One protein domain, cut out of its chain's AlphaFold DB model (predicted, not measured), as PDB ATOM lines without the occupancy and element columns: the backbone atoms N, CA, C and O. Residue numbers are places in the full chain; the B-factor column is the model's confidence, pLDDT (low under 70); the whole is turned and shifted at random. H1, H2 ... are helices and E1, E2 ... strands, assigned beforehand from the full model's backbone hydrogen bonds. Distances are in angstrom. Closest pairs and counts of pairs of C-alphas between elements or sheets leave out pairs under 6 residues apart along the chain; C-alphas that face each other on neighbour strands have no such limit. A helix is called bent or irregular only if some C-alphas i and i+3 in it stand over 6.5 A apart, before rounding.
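AT A GLANCE: This is residues 2 to 116 and 170 to 189 of the 195 residues of the protein "CHAT domain-containing protein" of Streptomyces sp. NBS 14/10 (UniProt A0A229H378). A twisted sheet of four parallel strands makes the core, with H1 and H3 over one face and H4 over the other: three layers, the sheet between helices. H2 packs on H3 and off the sheet, and a long loop, residues 28 to 49, follows the bent E1. The printed part has 135 residues, mixed in class, with four named helices and four named strands in the order H1 E1 H2 E2 H3 E3 H4 E4; the sheet's order is E3 E2 E1 E4. It is compact, with a radius of gyration of the C-alphas of 14.1 A and spans of 43 by 34 by 26 A.

IN THESE COORDINATES: H1, residues 7 to 16, begins with C-alpha 7 at (220.878, 187.706, 235.793). E1, residues 19 to 27, is 22.1 A long and bends by 69 degrees at residue 23. H2 is residues 50 to 54, E2 residues 60 to 67, H3 residues 70 to 78 and E3 residues 81 to 86. H4, residues 93 to 109, is 24.1 A long. E4, residues 180 to 184, ends with C-alpha 184 at (221.163, 199.399, 231.212).

HOW THE PARTS SIT: Within hydrogen-bond range are N 65 and O 85 of E2 and E3, 2.8 A, N 22 and O 64 of E1 and E2, 2.8 A, and N 23 and O 183 of E1 and E4, 2.8 A. E1, H2, E2 and E2, H3, E3 are strand-helix-strand units, parallel neighbour strands with a helix between, with right-handed crossovers. H3 is on the sheet; its closest C-alphas to E3 are Thr 73 and Gly 86, 6.2 A. H1 is on the same face, its closest C-alphas to E4 being Ala 13 and Ile 181, 7.5 A. H4 is on the opposite face at a height over the sheet of 10.0 A, its closest C-alphas to E2 being Ala 96 and Ala 66, 5.8 A. H2 touches H3, closest at the C-alphas of Ser 54 and Ala 75, 4.5 A. Every O i to N i+4 pair is within hydrogen-bond range in H2, H3 and H4, and 4 of 6 in H1.

THE WHOLE: The C-alphas farthest apart, Thr 31 and Glu 109, are 43.6 A apart. Residues 117 to 169 are not printed, and C-alphas 116 and 170 are 30.6 A apart across the cut. The link E1 to H2 is long. Mean pLDDT of the printed part is 71.9; residues 110 to 116 and 170 to 180 are among those under 70.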
ATOM      1  N   LEU A   2     217.467 199.443 238.200       52.50
ATOM      2  CA  LEU A   2     218.334 198.551 238.973       52.50
ATOM      3  C   LEU A   2     219.780 199.011 238.761       52.50
ATOM      4  O   LEU A   2     220.227 199.077 237.622       52.50
ATOM      5  N   ALA A   3     220.482 199.372 239.838       50.03
ATOM      6  CA  ALA A   3     221.849 199.906 239.769       50.03
ATOM      7  C   ALA A   3     222.914 198.844 239.420       50.03
ATOM      8  O   ALA A   3     224.049 199.191 239.119       50.03
ATOM      9  N   ASP A   4     222.534 197.568 239.457       62.75
ATOM     10  CA  ASP A   4     223.372 196.415 239.135       62.75
ATOM     11  C   ASP A   4     222.452 195.266 238.681       62.75
ATOM     12  O   ASP A   4     221.967 194.490 239.519       62.75
ATOM     13  N   PRO A   5     222.056 195.245 237.395       67.12
ATOM     14  CA  PRO A   5     221.152 194.239 236.857       67.12
ATOM     15  C   PRO A   5     221.888 192.911 236.642       67.12
ATOM     16  O   PRO A   5     222.332 192.622 235.536       67.12
ATOM     17  N   THR A   6     221.996 192.110 237.704       75.88
ATOM     18  CA  THR A   6     222.458 190.719 237.596       75.88
ATOM     19  C   THR A   6     221.393 189.838 236.954       75.88
ATOM     20  O   THR A   6     220.202 190.163 237.015       75.88
ATOM     21  N   ARG A   7     221.785 188.695 236.387       79.19
ATOM     22  CA  ARG A   7     220.878 187.706 235.793       79.19
ATOM     23  C   ARG A   7     219.700 187.395 236.717       79.19
ATOM     24  O   ARG A   7     218.556 187.498 236.285       79.19
ATOM     25  N   GLU A   8     219.948 187.061 237.984       76.44
ATOM     26  CA  GLU A   8     218.881 186.709 238.932       76.44
ATOM     27  C   GLU A   8     217.920 187.875 239.162       76.44
ATOM     28  O   GLU A   8     216.706 187.700 239.085       76.44
ATOM     29  N   LYS A   9     218.458 189.080 239.377       78.50
ATOM     30  CA  LYS A   9     217.656 190.280 239.622       78.50
ATOM     31  C   LYS A   9     216.835 190.683 238.400       78.50
ATOM     32  O   LYS A   9     215.721 191.170 238.556       78.50
ATOM     33  N   VAL A  10     217.375 190.498 237.192       79.81
ATOM     34  CA  VAL A  10     216.642 190.709 235.937       79.81
ATOM     35  C   VAL A  10     215.476 189.732 235.874       79.81
ATOM     36  O   VAL A  10     214.339 190.169 235.734       79.81
ATOM     37  N   LEU A  11     215.730 188.434 236.043       80.00
ATOM     38  CA  LEU A  11     214.688 187.407 235.985       80.00
ATOM     39  C   LEU A  11     213.592 187.623 237.038       80.00
ATOM     40  O   LEU A  11     212.410 187.518 236.718       80.00
ATOM     41  N   GLU A  12     213.957 187.976 238.269       80.44
ATOM     42  CA  GLU A  12     213.004 188.321 239.330       80.44
ATOM     43  C   GLU A  12     212.164 189.551 238.949       80.44
ATOM     44  O   GLU A  12     210.932 189.525 239.004       80.44
ATOM     45  N   ALA A  13     212.820 190.608 238.473       79.38
ATOM     46  CA  ALA A  13     212.173 191.832 238.027       79.38
ATOM     47  C   ALA A  13     211.179 191.608 236.878       79.38
ATOM     48  O   ALA A  13     210.129 192.258 236.858       79.38
ATOM     49  N   LEU A  14     211.483 190.703 235.940       78.69
ATOM     50  CA  LEU A  14     210.616 190.419 234.795       78.69
ATOM     51  C   LEU A  14     209.250 189.860 235.209       78.69
ATOM     52  O   LEU A  14     208.252 190.176 234.566       78.69
ATOM     53  N   HIS A  15     209.172 189.101 236.303       75.81
ATOM     54  CA  HIS A  15     207.899 188.575 236.805       75.81
ATOM     55  C   HIS A  15     207.000 189.667 237.411       75.81
ATOM     56  O   HIS A  15     205.778 189.536 237.408       75.81
ATOM     57  N   GLY A  16     207.592 190.752 237.923       71.62
ATOM     58  CA  GLY A  16     206.871 191.840 238.588       71.62
ATOM     59  C   GLY A  16     206.441 192.994 237.677       71.62
ATOM     60  O   GLY A  16     205.712 193.876 238.133       71.62
ATOM     61  N   HIS A  17     206.883 193.029 236.414       76.88
ATOM     62  CA  HIS A  17     206.717 194.194 235.539       76.88
ATOM     63  C   HIS A  17     206.098 193.834 234.188       76.88
ATOM     64  O   HIS A  17     206.542 192.930 233.494       76.88
ATOM     65  N   GLN A  18     205.094 194.610 233.776       76.62
ATOM     66  CA  GLN A  18     204.418 194.442 232.483       76.62
ATOM     67  C   GLN A  18     205.289 194.901 231.303       76.62
ATOM     68  O   GLN A  18     205.125 194.401 230.191       76.62
ATOM     69  N   ILE A  19     206.195 195.859 231.532       80.81
ATOM     70  CA  ILE A  19     207.053 196.438 230.497       80.81
ATOM     71  C   ILE A  19     208.513 196.377 230.940       80.81
ATOM     72  O   ILE A  19     208.860 196.902 232.000       80.81
ATOM     73  N   ALA A  20     209.363 195.792 230.097       83.94
ATOM     74  CA  ALA A  20     210.806 195.722 230.300       83.94
ATOM     75  C   ALA A  20     211.549 196.502 229.205       83.94
ATOM     76  O   ALA A  20     211.292 196.317 228.017       83.94
ATOM     77  N   HIS A  21     212.471 197.372 229.608       83.06
ATOM     78  CA  HIS A  21     213.339 198.138 228.721       83.06
ATOM     79  C   HIS A  21     214.787 197.690 228.892       83.06
ATOM     80  O   HIS A  21     215.349 197.817 229.980       83.06
ATOM     81  N   PHE A  22     215.398 197.226 227.808       80.19
ATOM     82  CA  PHE A  22     216.787 196.802 227.752       80.19
ATOM     83  C   PHE A  22     217.589 197.754 226.863       80.19
ATOM     84  O   PHE A  22     217.500 197.725 225.635       80.19
ATOM     85  N   ALA A  23     218.405 198.577 227.511       78.12
ATOM     86  CA  ALA A  23     219.468 199.370 226.909       78.12
ATOM     87  C   ALA A  23     220.806 198.634 227.097       78.12
ATOM     88  O   ALA A  23     221.725 199.116 227.759       78.12
ATOM     89  N   CYS A  24     220.876 197.401 226.596       70.81
ATOM     90  CA  CYS A  24     222.076 196.571 226.623       70.81
ATOM     91  C   CYS A  24     222.301 195.909 225.263       70.81
ATOM     92  O   CYS A  24     221.374 195.760 224.466       70.81
ATOM     93  N   GLN A  25     223.553 195.542 225.004       75.44
ATOM     94  CA  GLN A  25     223.963 194.907 223.759       75.44
ATOM     95  C   GLN A  25     223.645 193.407 223.791       75.44
ATOM     96  O   GLN A  25     223.909 192.726 224.782       75.44
ATOM     97  N   ALA A  26     223.106 192.884 222.694       79.25
ATOM     98  CA  ALA A  26     223.012 191.451 222.443       79.25
ATOM     99  C   ALA A  26     224.246 190.948 221.678       79.25
ATOM    100  O   ALA A  26     224.750 191.631 220.786       79.25
ATOM    101  N   LEU A  27     224.704 189.736 221.991       80.69
ATOM    102  CA  LEU A  27     225.748 189.043 221.242       80.69
ATOM    103  C   LEU A  27     225.200 187.736 220.664       80.69
ATOM    104  O   LEU A  27     224.651 186.909 221.399       80.69
ATOM    105  N   ALA A  28     225.368 187.557 219.355       79.94
ATOM    106  CA  ALA A  28     225.064 186.303 218.684       79.94
ATOM    107  C   ALA A  28     226.142 185.256 218.976       79.94
ATOM    108  O   ALA A  28     227.333 185.563 218.991       79.94
ATOM    109  N   ASP A  29     225.717 184.010 219.164       81.75
ATOM    110  CA  ASP A  29     226.600 182.856 219.056       81.75
ATOM    111  C   ASP A  29     226.330 182.170 217.711       81.75
ATOM    112  O   ASP A  29     225.218 181.715 217.437       81.75
ATOM    113  N   GLU A  30     227.327 182.160 216.828       82.62
ATOM    114  CA  GLU A  30     227.185 181.593 215.480       82.62
ATOM    115  C   GLU A  30     227.197 180.060 215.470       82.62
ATOM    116  O   GLU A  30     226.770 179.446 214.495       82.62
ATOM    117  N   THR A  31     227.670 179.433 216.550       84.44
ATOM    118  CA  THR A  31     227.753 177.974 216.665       84.44
ATOM    119  C   THR A  31     226.492 177.374 217.272       84.44
ATOM    120  O   THR A  31     226.041 176.320 216.828       84.44
ATOM    121  N   ASP A  32     225.894 178.060 218.245       82.19
ATOM    122  CA  ASP A  32     224.657 177.646 218.897       82.19
ATOM    123  C   ASP A  32     223.721 178.852 219.097       82.19
ATOM    124  O   ASP A  32     223.904 179.637 220.032       82.19
ATOM    125  N   PRO A  33     222.663 178.988 218.274       81.19
ATOM    126  CA  PRO A  33     221.679 180.061 218.399       81.19
ATOM    127  C   PRO A  33     221.038 180.180 219.791       81.19
ATOM    128  O   PRO A  33     220.634 181.279 220.176       81.19
ATOM    129  N   GLY A  34     220.953 179.083 220.551       81.50
ATOM    130  CA  GLY A  34     220.420 179.068 221.915       81.50
ATOM    131  C   GLY A  34     221.335 179.742 222.942       81.50
ATOM    132  O   GLY A  34     220.863 180.115 224.023       81.50
ATOM    133  N   ARG A  35     222.619 179.934 222.609       83.81
ATOM    134  CA  ARG A  35     223.654 180.577 223.442       83.81
ATOM    135  C   ARG A  35     223.884 182.049 223.110       83.81
ATOM    136  O   ARG A  35     224.639 182.720 223.823       83.81
ATOM    137  N   SER A  36     223.204 182.577 222.086       84.50
ATOM    138  CA  SER A  36     223.059 184.025 221.908       84.50
ATOM    139  C   SER A  36     222.555 184.648 223.213       84.50
ATOM    140  O   SER A  36     221.759 184.038 223.929       84.50
ATOM    141  N   ARG A  37     223.040 185.837 223.573       84.38
ATOM    142  CA  ARG A  37     222.898 186.349 224.945       84.38
ATOM    143  C   ARG A  37     222.823 187.861 225.036       84.38
ATOM    144  O   ARG A  37     223.369 188.566 224.191       84.38
ATOM    145  N   LEU A  38     222.184 188.345 226.095       82.81
ATOM    146  CA  LEU A  38     222.248 189.747 226.498       82.81
ATOM    147  C   LEU A  38     223.488 189.984 227.363       82.81
ATOM    148  O   LEU A  38     223.757 189.229 228.300       82.81
ATOM    149  N   ILE A  39     224.235 191.045 227.062       79.88
ATOM    150  CA  ILE A  39     225.400 191.456 227.844       79.88
ATOM    151  C   ILE A  39     224.927 192.306 229.022       79.88
ATOM    152  O   ILE A  39     224.676 193.510 228.910       79.88
ATOM    153  N   LEU A  40     224.788 191.640 230.164       79.81
ATOM    154  CA  LEU A  40     224.563 192.265 231.461       79.81
ATOM    155  C   LEU A  40     225.906 192.590 232.139       79.81
ATOM    156  O   LEU A  40     226.938 192.018 231.772       79.81
ATOM    157  N   PRO A  41     225.941 193.488 233.138       70.50
ATOM    158  CA  PRO A  41     227.170 193.803 233.869       70.50
ATOM    159  C   PRO A  41     227.828 192.576 234.515       70.50
ATOM    160  O   PRO A  41     229.048 192.523 234.634       70.50
ATOM    161  N   ASP A  42     227.043 191.558 234.863       75.12
ATOM    162  CA  ASP A  42     227.500 190.305 235.458       75.12
ATOM    163  C   ASP A  42     227.770 189.186 234.442       75.12
ATOM    164  O   ASP A  42     227.973 188.044 234.855       75.12
ATOM    165  N   HIS A  43     227.835 189.482 233.138       68.50
ATOM    166  CA  HIS A  43     228.045 188.478 232.082       68.50
ATOM    167  C   HIS A  43     229.264 187.570 232.327       68.50
ATOM    168  O   HIS A  43     229.238 186.396 231.973       68.50
ATOM    169  N   ALA A  44     230.323 188.071 232.971       67.88
ATOM    170  CA  ALA A  44     231.495 187.269 233.329       67.88
ATOM    171  C   ALA A  44     231.193 186.155 234.355       67.88
ATOM    172  O   ALA A  44     231.944 185.189 234.462       67.88
ATOM    173  N   ARG A  45     230.110 186.287 235.131       64.44
ATOM    174  CA  ARG A  45     229.682 185.333 236.168       64.44
ATOM    175  C   ARG A  45     228.439 184.552 235.756       64.44
ATOM    176  O   ARG A  45     228.358 183.362 236.048       64.44
ATOM    177  N   ALA A  46     227.488 185.210 235.102       71.56
ATOM    178  CA  ALA A  46     226.219 184.624 234.708       71.56
ATOM    179  C   ALA A  46     225.743 185.231 233.382       71.56
ATOM    180  O   ALA A  46     225.481 186.425 233.272       71.56
ATOM    181  N   LEU A  47     225.619 184.388 232.358       79.94
ATOM    182  CA  LEU A  47     225.099 184.797 231.057       79.94
ATOM    183  C   LEU A  47     223.572 184.710 231.066       79.94
ATOM    184  O   LEU A  47     223.013 183.723 231.540       79.94
ATOM    185  N   LEU A  48     222.903 185.714 230.499       81.69
ATOM    186  CA  LEU A  48     221.475 185.637 230.205       81.69
ATOM    187  C   LEU A  48     221.294 185.236 228.738       81.69
ATOM    188  O   LEU A  48     221.397 186.074 227.837       81.69
ATOM    189  N   THR A  49     221.084 183.944 228.498       85.75
ATOM    190  CA  THR A  49     221.010 183.370 227.145       85.75
ATOM    191  C   THR A  49     219.592 183.383 226.571       85.75
ATOM    192  O   THR A  49     218.601 183.502 227.291       85.75
ATOM    193  N   VAL A  50     219.480 183.203 225.254       85.31
ATOM    194  CA  VAL A  50     218.215 182.967 224.543       85.31
ATOM    195  C   VAL A  50     217.466 181.783 225.145       85.31
ATOM    196  O   VAL A  50     216.250 181.853 225.313       85.31
ATOM    197  N   THR A  51     218.176 180.720 225.522       84.94
ATOM    198  CA  THR A  51     217.573 179.547 226.169       84.94
ATOM    199  C   THR A  51     217.010 179.894 227.547       84.94
ATOM    200  O   THR A  51     215.897 179.491 227.872       84.94
ATOM    201  N   ASP A  52     217.726 180.692 228.345       84.44
ATOM    202  CA  ASP A  52     217.216 181.161 229.640       84.44
ATOM    203  C   ASP A  52     215.946 181.995 229.474       84.44
ATOM    204  O   ASP A  52     214.971 181.769 230.184       84.44
ATOM    205  N   ILE A  53     215.954 182.938 228.525       84.19
ATOM    206  CA  ILE A  53     214.839 183.858 228.276       84.19
ATOM    207  C   ILE A  53     213.623 183.096 227.741       84.19
ATOM    208  O   ILE A  53     212.531 183.252 228.271       84.19
ATOM    209  N   SER A  54     213.804 182.259 226.719       84.69
ATOM    210  CA  SER A  54     212.705 181.532 226.061       84.69
ATOM    211  C   SER A  54     212.004 180.517 226.967       84.69
ATOM    212  O   SER A  54     210.839 180.212 226.736       84.69
ATOM    213  N   ASN A  55     212.681 180.025 228.008       84.31
ATOM    214  CA  ASN A  55     212.088 179.137 229.007       84.31
ATOM    215  C   ASN A  55     211.281 179.879 230.086       84.31
ATOM    216  O   ASN A  55     210.606 179.238 230.902       84.31
ATOM    217  N   LEU A  56     211.333 181.213 230.123       80.88
ATOM    218  CA  LEU A  56     210.488 181.990 231.023       80.88
ATOM    219  C   LEU A  56     209.037 181.891 230.551       80.88
ATOM    220  O   LEU A  56     208.746 182.036 229.375       80.88
ATOM    221  N   HIS A  57     208.113 181.650 231.473       75.44
ATOM    222  CA  HIS A  57     206.683 181.619 231.168       75.44
ATOM    223  C   HIS A  57     206.033 182.868 231.762       75.44
ATOM    224  O   HIS A  57     205.448 182.835 232.845       75.44
ATOM    225  N   LEU A  58     206.196 183.996 231.075       76.88
ATOM    226  CA  LEU A  58     205.757 185.309 231.535       76.88
ATOM    227  C   LEU A  58     204.447 185.714 230.846       76.88
ATOM    228  O   LEU A  58     204.217 185.416 229.681       76.88
ATOM    229  N   ASN A  59     203.577 186.444 231.550       68.62
ATOM    230  CA  ASN A  59     202.406 187.098 230.951       68.62
ATOM    231  C   ASN A  59     202.622 188.610 230.957       68.62
ATOM    232  O   ASN A  59     202.062 189.353 231.767       68.62
ATOM    233  N   VAL A  60     203.518 189.035 230.077       71.94
ATOM    234  CA  VAL A  60     204.095 190.377 230.035       71.94
ATOM    235  C   VAL A  60     203.777 191.038 228.704       71.94
ATOM    236  O   VAL A  60     203.474 190.402 227.693       71.94
ATOM    237  N   ALA A  61     203.745 192.359 228.722       76.25
ATOM    238  CA  ALA A  61     203.077 193.113 227.687       76.25
ATOM    239  C   ALA A  61     204.024 193.582 226.584       76.25
ATOM    240  O   ALA A  61     203.718 193.408 225.404       76.25
ATOM    241  N   LEU A  62     205.158 194.175 226.967       80.19
ATOM    242  CA  LEU A  62     206.092 194.788 226.030       80.19
ATOM    243  C   LEU A  62     207.543 194.645 226.502       80.19
ATOM    244  O   LEU A  62     207.878 195.040 227.618       80.19
ATOM    245  N   ALA A  63     208.410 194.147 225.626       83.25
ATOM    246  CA  ALA A  63     209.855 194.287 225.757       83.25
ATOM    247  C   ALA A  63     210.361 195.296 224.720       83.25
ATOM    248  O   ALA A  63     210.028 195.194 223.540       83.25
ATOM    249  N   TYR A  64     211.164 196.262 225.151       81.62
ATOM    250  CA  TYR A  64     211.912 197.151 224.265       81.62
ATOM    251  C   TYR A  64     213.401 196.826 224.363       81.62
ATOM    252  O   TYR A  64     213.945 196.795 225.465       81.62
ATOM    253  N   LEU A  65     214.050 196.597 223.225       80.56
ATOM    254  CA  LEU A  65     215.448 196.199 223.103       80.56
ATOM    255  C   LEU A  65     216.172 197.206 222.189       80.56
ATOM    256  O   LEU A  65     215.964 197.218 220.975       80.56
ATOM    257  N   ALA A  66     217.016 198.061 222.771       68.38
ATOM    258  CA  ALA A  66     217.679 199.154 222.053       68.38
ATOM    259  C   ALA A  66     218.810 198.690 221.115       68.38
ATOM    260  O   ALA A  66     219.061 199.333 220.097       68.38
ATOM    261  N   ALA A  67     219.472 197.575 221.436       67.19
ATOM    262  CA  ALA A  67     220.518 196.954 220.625       67.19
ATOM    263  C   ALA A  67     220.308 195.436 220.625       67.19
ATOM    264  O   ALA A  67     220.859 194.708 221.454       67.19
ATOM    265  N   SER A  68     219.438 194.966 219.732       64.25
ATOM    266  CA  SER A  68     218.977 193.580 219.742       64.25
ATOM    267  C   SER A  68     219.536 192.754 218.599       64.25
ATOM    268  O   SER A  68     219.913 193.260 217.547       64.25
ATOM    269  N   GLU A  69     219.540 191.448 218.815       71.38
ATOM    270  CA  GLU A  69     219.712 190.469 217.757       71.38
ATOM    271  C   GLU A  69     218.370 189.750 217.554       71.38
ATOM    272  O   GLU A  69     217.535 189.665 218.468       71.38
ATOM    273  N   THR A  70     218.121 189.272 216.336       72.75
ATOM    274  CA  THR A  70     216.840 188.668 215.951       72.75
ATOM    275  C   THR A  70     216.455 187.481 216.833       72.75
ATOM    276  O   THR A  70     215.288 187.360 217.213       72.75
ATOM    277  N   ARG A  71     217.420 186.649 217.241       81.50
ATOM    278  CA  ARG A  71     217.179 185.465 218.081       81.50
ATOM    279  C   ARG A  71     216.820 185.865 219.504       81.50
ATOM    280  O   ARG A  71     215.930 185.263 220.095       81.50
ATOM    281  N   VAL A  72     217.437 186.924 220.033       81.12
ATOM    282  CA  VAL A  72     217.066 187.488 221.341       81.12
ATOM    283  C   VAL A  72     215.640 188.031 221.298       81.12
ATOM    284  O   VAL A  72     214.836 187.701 222.162       81.12
ATOM    285  N   THR A  73     215.285 188.779 220.253       82.94
ATOM    286  CA  THR A  73     213.915 189.283 220.053       82.94
ATOM    287  C   THR A  73     212.894 188.138 220.018       82.94
ATOM    288  O   THR A  73     211.855 188.207 220.678       82.94
ATOM    289  N   ALA A  74     213.207 187.058 219.298       83.25
ATOM    290  CA  ALA A  74     212.376 185.859 219.249       83.25
ATOM    291  C   ALA A  74     212.283 185.150 220.612       83.25
ATOM    292  O   ALA A  74     211.210 184.676 220.978       83.25
ATOM    293  N   ALA A  75     213.363 185.127 221.399       85.88
ATOM    294  CA  ALA A  75     213.362 184.550 222.740       85.88
ATOM    295  C   ALA A  75     212.362 185.251 223.665       85.88
ATOM    296  O   ALA A  75     211.627 184.579 224.377       85.88
ATOM    297  N   PHE A  76     212.280 186.586 223.617       83.94
ATOM    298  CA  PHE A  76     211.292 187.344 224.392       83.94
ATOM    299  C   PHE A  76     209.851 187.042 223.951       83.94
ATOM    300  O   PHE A  76     208.960 186.944 224.790       83.94
ATOM    301  N   GLN A  77     209.607 186.832 222.657       86.31
ATOM    302  CA  GLN A  77     208.290 186.388 222.183       86.31
ATOM    303  C   GLN A  77     207.931 185.002 222.742       86.31
ATOM    304  O   GLN A  77     206.838 184.817 223.273       86.31
ATOM    305  N   LEU A  78     208.868 184.045 222.689       85.56
ATOM    306  CA  LEU A  78     208.686 182.706 223.266       85.56
ATOM    307  C   LEU A  78     208.488 182.748 224.784       85.56
ATOM    308  O   LEU A  78     207.690 181.982 225.312       85.56
ATOM    309  N   ALA A  79     209.138 183.701 225.454       84.81
ATOM    310  CA  ALA A  79     208.998 183.939 226.882       84.81
ATOM    311  C   ALA A  79     207.596 184.432 227.299       84.81
ATOM    312  O   ALA A  79     207.303 184.546 228.489       84.81
ATOM    313  N   GLY A  80     206.741 184.787 226.331       81.25
ATOM    314  CA  GLY A  80     205.374 185.257 226.557       81.25
ATOM    315  C   GLY A  80     205.188 186.778 226.501       81.25
ATOM    316  O   GLY A  80     204.131 187.281 226.893       81.25
ATOM    317  N   TYR A  81     206.164 187.533 225.978       82.19
ATOM    318  CA  TYR A  81     205.945 188.941 225.630       82.19
ATOM    319  C   TYR A  81     205.074 189.059 224.381       82.19
ATOM    320  O   TYR A  81     205.467 188.631 223.302       82.19
ATOM    321  N   ARG A  82     203.919 189.724 224.496       81.38
ATOM    322  CA  ARG A  82     203.024 189.969 223.345       81.38
ATOM    323  C   ARG A  82     203.620 190.907 222.301       81.38
ATOM    324  O   ARG A  82     203.399 190.745 221.102       81.38
ATOM    325  N   HIS A  83     204.343 191.919 222.762       82.06
ATOM    326  CA  HIS A  83     205.012 192.881 221.904       82.06
ATOM    327  C   HIS A  83     206.496 192.899 222.242       82.06
ATOM    328  O   HIS A  83     206.882 193.009 223.403       82.06
ATOM    329  N   VAL A  84     207.334 192.811 221.216       83.81
ATOM    330  CA  VAL A  84     208.776 192.995 221.356       83.81
ATOM    331  C   VAL A  84     209.200 193.983 220.285       83.81
ATOM    332  O   VAL A  84     208.972 193.756 219.098       83.81
ATOM    333  N   VAL A  85     209.761 195.104 220.717       81.75
ATOM    334  CA  VAL A  85     210.348 196.121 219.850       81.75
ATOM    335  C   VAL A  85     211.852 195.966 219.971       81.75
ATOM    336  O   VAL A  85     212.406 196.210 221.036       81.75
ATOM    337  N   GLY A  86     212.495 195.524 218.898       78.25
ATOM    338  CA  GLY A  86     213.942 195.376 218.821       78.25
ATOM    339  C   GLY A  86     214.494 196.113 217.611       78.25
ATOM    340  O   GLY A  86     213.832 196.217 216.575       78.25
ATOM    341  N   THR A  87     215.706 196.635 217.737       70.62
ATOM    342  CA  THR A  87     216.474 197.173 216.612       70.62
ATOM    343  C   THR A  87     217.220 196.027 215.932       70.62
ATOM    344  O   THR A  87     217.894 195.241 216.593       70.62
ATOM    345  N   LEU A  88     217.075 195.885 214.611       66.62
ATOM    346  CA  LEU A  88     217.719 194.803 213.842       66.62
ATOM    347  C   LEU A  88     219.238 194.996 213.686       66.62
ATOM    348  O   LEU A  88     219.942 194.076 213.281       66.62
ATOM    349  N   TRP A  89     219.731 196.197 213.969       65.12
ATOM    350  CA  TRP A  89     221.136 196.577 213.923       65.12
ATOM    351  C   TRP A  89     221.450 197.483 215.109       65.12
ATOM    352  O   TRP A  89     220.556 198.133 215.656       65.12
ATOM    353  N   SER A  90     222.730 197.557 215.478       63.31
ATOM    354  CA  SER A  90     223.183 198.510 216.488       63.31
ATOM    355  C   SER A  90     222.874 199.929 216.019       63.31
ATOM    356  O   SER A  90     223.301 200.341 214.939       63.31
ATOM    357  N   ILE A  91     222.124 200.667 216.828       67.75
ATOM    358  CA  ILE A  91     221.865 202.091 216.625       67.75
ATOM    359  C   ILE A  91     222.709 202.904 217.603       67.75
ATOM    360  O   ILE A  91     223.105 202.397 218.649       67.75
ATOM    361  N   ASP A  92     223.008 204.148 217.238       70.69
ATOM    362  CA  ASP A  92     223.697 205.085 218.126       70.69
ATOM    363  C   ASP A  92     222.852 205.374 219.378       70.69
ATOM    364  O   ASP A  92     221.621 205.448 219.297       70.69
ATOM    365  N   ASP A  93     223.512 205.575 220.520       71.62
ATOM    366  CA  ASP A  93     222.867 205.792 221.819       71.62
ATOM    367  C   ASP A  93     221.851 206.939 221.784       71.62
ATOM    368  O   ASP A  93     220.770 206.842 222.369       71.62
ATOM    369  N   ARG A  94     222.145 208.021 221.054       72.50
ATOM    370  CA  ARG A  94     221.220 209.148 220.929       72.50
ATOM    371  C   ARG A  94     219.956 208.750 220.174       72.50
ATOM    372  O   ARG A  94     218.859 209.090 220.610       72.50
ATOM    373  N   ALA A  95     220.103 208.011 219.077       73.88
ATOM    374  CA  ALA A  95     218.966 207.513 218.308       73.88
ATOM    375  C   ALA A  95     218.128 206.519 219.130       73.88
ATOM    376  O   ALA A  95     216.901 206.524 219.042       73.88
ATOM    377  N   ALA A  96     218.774 205.704 219.970       72.19
ATOM    378  CA  ALA A  96     218.089 204.790 220.880       72.19
ATOM    379  C   ALA A  96     217.253 205.530 221.931       72.19
ATOM    380  O   ALA A  96     216.121 205.124 222.207       72.19
ATOM    381  N   ILE A  97     217.794 206.618 222.487       76.25
ATOM    382  CA  ILE A  97     217.095 207.480 223.446       76.25
ATOM    383  C   ILE A  97     215.904 208.170 222.779       76.25
ATOM    384  O   ILE A  97     214.804 208.115 223.324       76.25
ATOM    385  N   GLU A  98     216.098 208.780 221.608       77.88
ATOM    386  CA  GLU A  98     215.030 209.467 220.869       77.88
ATOM    387  C   GLU A  98     213.880 208.497 220.536       77.88
ATOM    388  O   GLU A  98     212.725 208.779 220.852       77.88
ATOM    389  N   LEU A  99     214.192 207.294 220.036       80.06
ATOM    390  CA  LEU A  99     213.189 206.265 219.744       80.06
ATOM    391  C   LEU A  99     212.430 205.803 220.998       80.06
ATOM    392  O   LEU A  99     211.214 205.604 220.956       80.06
ATOM    393  N   ALA A 100     213.131 205.637 222.120       80.19
ATOM    394  CA  ALA A 100     212.510 205.262 223.384       80.19
ATOM    395  C   ALA A 100     211.583 206.369 223.906       80.19
ATOM    396  O   ALA A 100     210.478 206.079 224.369       80.19
ATOM    397  N   MET A 101     212.014 207.630 223.825       78.38
ATOM    398  CA  MET A 101     211.212 208.785 224.226       78.38
ATOM    399  C   MET A 101     209.936 208.893 223.397       78.38
ATOM    400  O   MET A 101     208.863 209.045 223.978       78.38
ATOM    401  N   ASP A 102     210.033 208.742 222.077       80.00
ATOM    402  CA  ASP A 102     208.878 208.778 221.180       80.00
ATOM    403  C   ASP A 102     207.907 207.625 221.468       80.00
ATOM    404  O   ASP A 102     206.698 207.837 221.593       80.00
ATOM    405  N   LEU A 103     208.425 206.404 221.646       81.00
ATOM    406  CA  LEU A 103     207.610 205.228 221.952       81.00
ATOM    407  C   LEU A 103     206.851 205.395 223.273       81.00
ATOM    408  O   LEU A 103     205.633 205.209 223.321       81.00
ATOM    409  N   TYR A 104     207.554 205.733 224.356       80.62
ATOM    410  CA  TYR A 104     206.915 205.878 225.663       80.62
ATOM    411  C   TYR A 104     206.042 207.126 225.753       80.62
ATOM    412  O   TYR A 104     205.018 207.078 226.433       80.62
ATOM    413  N   GLY A 105     206.400 208.207 225.054       77.38
ATOM    414  CA  GLY A 105     205.554 209.388 224.902       77.38
ATOM    415  C   GLY A 105     204.211 209.016 224.284       77.38
ATOM    416  O   GLY A 105     203.166 209.281 224.876       77.38
ATOM    417  N   HIS A 106     204.228 208.275 223.174       79.12
ATOM    418  CA  HIS A 106     203.006 207.833 222.509       79.12
ATOM    419  C   HIS A 106     202.168 206.861 223.359       79.12
ATOM    420  O   HIS A 106     200.939 206.964 223.415       79.12
ATOM    421  N   LEU A 107     202.812 205.927 224.068       78.00
ATOM    422  CA  LEU A 107     202.120 205.015 224.986       78.00
ATOM    423  C   LEU A 107     201.478 205.759 226.169       78.00
ATOM    424  O   LEU A 107     200.385 205.400 226.603       78.00
ATOM    425  N   ALA A 108     202.132 206.807 226.679       74.62
ATOM    426  CA  ALA A 108     201.596 207.636 227.752       74.62
ATOM    427  C   ALA A 108     200.415 208.502 227.284       74.62
ATOM    428  O   ALA A 108     199.418 208.599 227.995       74.62
ATOM    429  N   GLU A 109     200.493 209.086 226.084       71.75
ATOM    430  CA  GLU A 109     199.429 209.912 225.492       71.75
ATOM    431  C   GLU A 109     198.166 209.112 225.165       71.75
ATOM    432  O   GLU A 109     197.051 209.587 225.374       71.75
ATOM    433  N   THR A 110     198.330 207.886 224.671       67.31
ATOM    434  CA  THR A 110     197.197 207.013 224.331       67.31
ATOM    435  C   THR A 110     196.559 206.358 225.558       67.31
ATOM    436  O   THR A 110     195.503 205.743 225.439       67.31
ATOM    437  N   GLY A 111     197.179 206.468 226.743       57.41
ATOM    438  CA  GLY A 111     196.737 205.768 227.953       57.41
ATOM    439  C   GLY A 111     196.795 204.244 227.815       57.41
ATOM    440  O   GLY A 111     196.219 203.520 228.631       57.41
ATOM    441  N   THR A 112     197.478 203.747 226.781       54.94
ATOM    442  CA  THR A 112     197.565 202.327 226.475       54.94
ATOM    443  C   THR A 112     198.536 201.700 227.457       54.94
ATOM    444  O   THR A 112     199.733 201.596 227.202       54.94
ATOM    445  N   ASN A 113     198.019 201.238 228.595       53.41
ATOM    446  CA  ASN A 113     198.638 200.089 229.235       53.41
ATOM    447  C   ASN A 113     198.534 198.956 228.205       53.41
ATOM    448  O   ASN A 113     197.399 198.698 227.781       53.41
ATOM    449  N   PRO A 114     199.639 198.330 227.756       54.97
ATOM    450  CA  PRO A 114     199.608 197.209 226.817       54.97
ATOM    451  C   PRO A 114     198.937 195.980 227.472       54.97
ATOM    452  O   PRO A 114     199.517 194.953 227.814       54.97
ATOM    453  N   SER A 115     197.641 196.121 227.693       41.66
ATOM    454  CA  SER A 115     196.784 195.229 228.445       41.66
ATOM    455  C   SER A 115     196.434 194.031 227.560       41.66
ATOM    456  O   SER A 115     196.470 194.152 226.333       41.66
ATOM    457  N   PRO A 116     196.037 192.882 228.131       39.56
ATOM    458  CA  PRO A 116     195.844 191.624 227.398       39.56
ATOM    459  C   PRO A 116     194.830 191.565 226.249       39.56
ATOM    460  O   PRO A 116     194.615 190.481 225.721       39.56
ATOM    461  N   ALA A 170     219.514 211.268 231.823       26.23
ATOM    462  CA  ALA A 170     218.227 211.923 231.999       26.23
ATOM    463  C   ALA A 170     217.286 210.924 232.692       26.23
ATOM    464  O   ALA A 170     216.701 210.039 232.073       26.23
ATOM    465  N   SER A 171     217.189 211.045 234.017       30.61
ATOM    466  CA  SER A 171     216.206 210.380 234.868       30.61
ATOM    467  C   SER A 171     214.798 210.778 234.397       30.61
ATOM    468  O   SER A 171     214.166 211.687 234.943       30.61
ATOM    469  N   ALA A 172     214.282 210.083 233.387       33.53
ATOM    470  CA  ALA A 172     212.873 210.093 233.049       33.53
ATOM    471  C   ALA A 172     212.140 209.316 234.149       33.53
ATOM    472  O   ALA A 172     211.891 208.116 234.058       33.53
ATOM    473  N   ARG A 173     211.825 210.012 235.247       32.88
ATOM    474  CA  ARG A 173     210.796 209.576 236.190       32.88
ATOM    475  C   ARG A 173     209.501 209.497 235.384       32.88
ATOM    476  O   ARG A 173     208.875 210.517 235.109       32.88
ATOM    477  N   SER A 174     209.192 208.292 234.915       39.84
ATOM    478  CA  SER A 174     208.029 207.990 234.091       39.84
ATOM    479  C   SER A 174     206.768 208.541 234.760       39.84
ATOM    480  O   SER A 174     206.394 208.105 235.845       39.84
ATOM    481  N   ARG A 175     206.119 209.511 234.110       38.16
ATOM    482  CA  ARG A 175     204.732 209.918 234.394       38.16
ATOM    483  C   ARG A 175     203.717 208.929 233.802       38.16
ATOM    484  O   ARG A 175     202.523 209.213 233.821       38.16
ATOM    485  N   ALA A 176     204.168 207.808 233.239       45.00
ATOM    486  CA  ALA A 176     203.275 206.846 232.623       45.00
ATOM    487  C   ALA A 176     202.488 206.071 233.699       45.00
ATOM    488  O   ALA A 176     203.053 205.726 234.738       45.00
ATOM    489  N   PRO A 177     201.209 205.743 233.454       50.62
ATOM    490  CA  PRO A 177     200.360 205.002 234.394       50.62
ATOM    491  C   PRO A 177     200.771 203.527 234.589       50.62
ATOM    492  O   PRO A 177     200.059 202.770 235.244       50.62
ATOM    493  N   PHE A 178     201.904 203.096 234.025       60.06
ATOM    494  CA  PHE A 178     202.405 201.724 234.040       60.06
ATOM    495  C   PHE A 178     203.873 201.659 234.493       60.06
ATOM    496  O   PHE A 178     204.683 202.540 234.199       60.06
ATOM    497  N   GLN A 179     204.214 200.593 235.222       63.94
ATOM    498  CA  GLN A 179     205.556 200.350 235.759       63.94
ATOM    499  C   GLN A 179     206.478 199.825 234.646       63.94
ATOM    500  O   GLN A 179     206.287 198.711 234.154       63.94
ATOM    501  N   VAL A 180     207.473 200.626 234.253       67.19
ATOM    502  CA  VAL A 180     208.536 200.228 233.314       67.19
ATOM    503  C   VAL A 180     209.799 199.921 234.106       67.19
ATOM    504  O   VAL A 180     210.307 200.796 234.814       67.19
ATOM    505  N   ILE A 181     210.335 198.708 233.962       75.56
ATOM    506  CA  ILE A 181     211.656 198.374 234.497       75.56
ATOM    507  C   ILE A 181     212.736 198.600 233.444       75.56
ATOM    508  O   ILE A 181     212.595 198.192 232.295       75.56
ATOM    509  N   TRP A 182     213.805 199.281 233.851       74.25
ATOM    510  CA  TRP A 182     214.914 199.675 232.988       74.25
ATOM    511  C   TRP A 182     216.178 198.916 233.370       74.25
ATOM    512  O   TRP A 182     216.621 198.997 234.524       74.25
ATOM    513  N   PHE A 183     216.759 198.246 232.382       73.00
ATOM    514  CA  PHE A 183     218.044 197.570 232.439       73.00
ATOM    515  C   PHE A 183     219.001 198.278 231.485       73.00
ATOM    516  O   PHE A 183     218.719 198.389 230.294       73.00
ATOM    517  N   ALA A 184     220.119 198.773 232.007       67.25
ATOM    518  CA  ALA A 184     221.163 199.399 231.212       67.25
ATOM    519  C   ALA A 184     222.513 198.834 231.643       67.25
ATOM    520  O   ALA A 184     222.794 198.749 232.840       67.25
ATOM    521  N   THR A 185     223.336 198.473 230.666       57.31
ATOM    522  CA  THR A 185     224.751 198.168 230.885       57.31
ATOM    523  C   THR A 185     225.518 199.418 230.476       57.31
ATOM    524  O   THR A 185     225.309 199.918 229.372       57.31
ATOM    525  N   GLN A 186     226.370 199.971 231.348       44.53
ATOM    526  CA  GLN A 186     227.297 201.013 230.895       44.53
ATOM    527  C   GLN A 186     228.166 200.408 229.795       44.53
ATOM    528  O   GLN A 186     228.666 199.297 229.970       44.53
ATOM    529  N   ALA A 187     228.302 201.107 228.665       39.97
ATOM    530  CA  ALA A 187     229.159 200.675 227.574       39.97
ATOM    531  C   ALA A 187     230.525 200.286 228.147       39.97
ATOM    532  O   ALA A 187     231.217 201.121 228.734       39.97
ATOM    533  N   VAL A 188     230.891 199.009 228.014       37.56
ATOM    534  CA  VAL A 188     232.254 198.567 228.288       37.56
ATOM    535  C   VAL A 188     233.126 199.374 227.338       37.56
ATOM    536  O   VAL A 188     233.040 199.224 226.118       37.56
ATOM    537  N   THR A 189     233.892 200.316 227.887       29.30
ATOM    538  CA  THR A 189     234.854 201.112 227.131       29.30
ATOM    539  C   THR A 189     235.738 200.153 226.354       29.30
ATOM    540  O   THR A 189     236.432 199.342 226.962       29.30
TER     541      THR A 189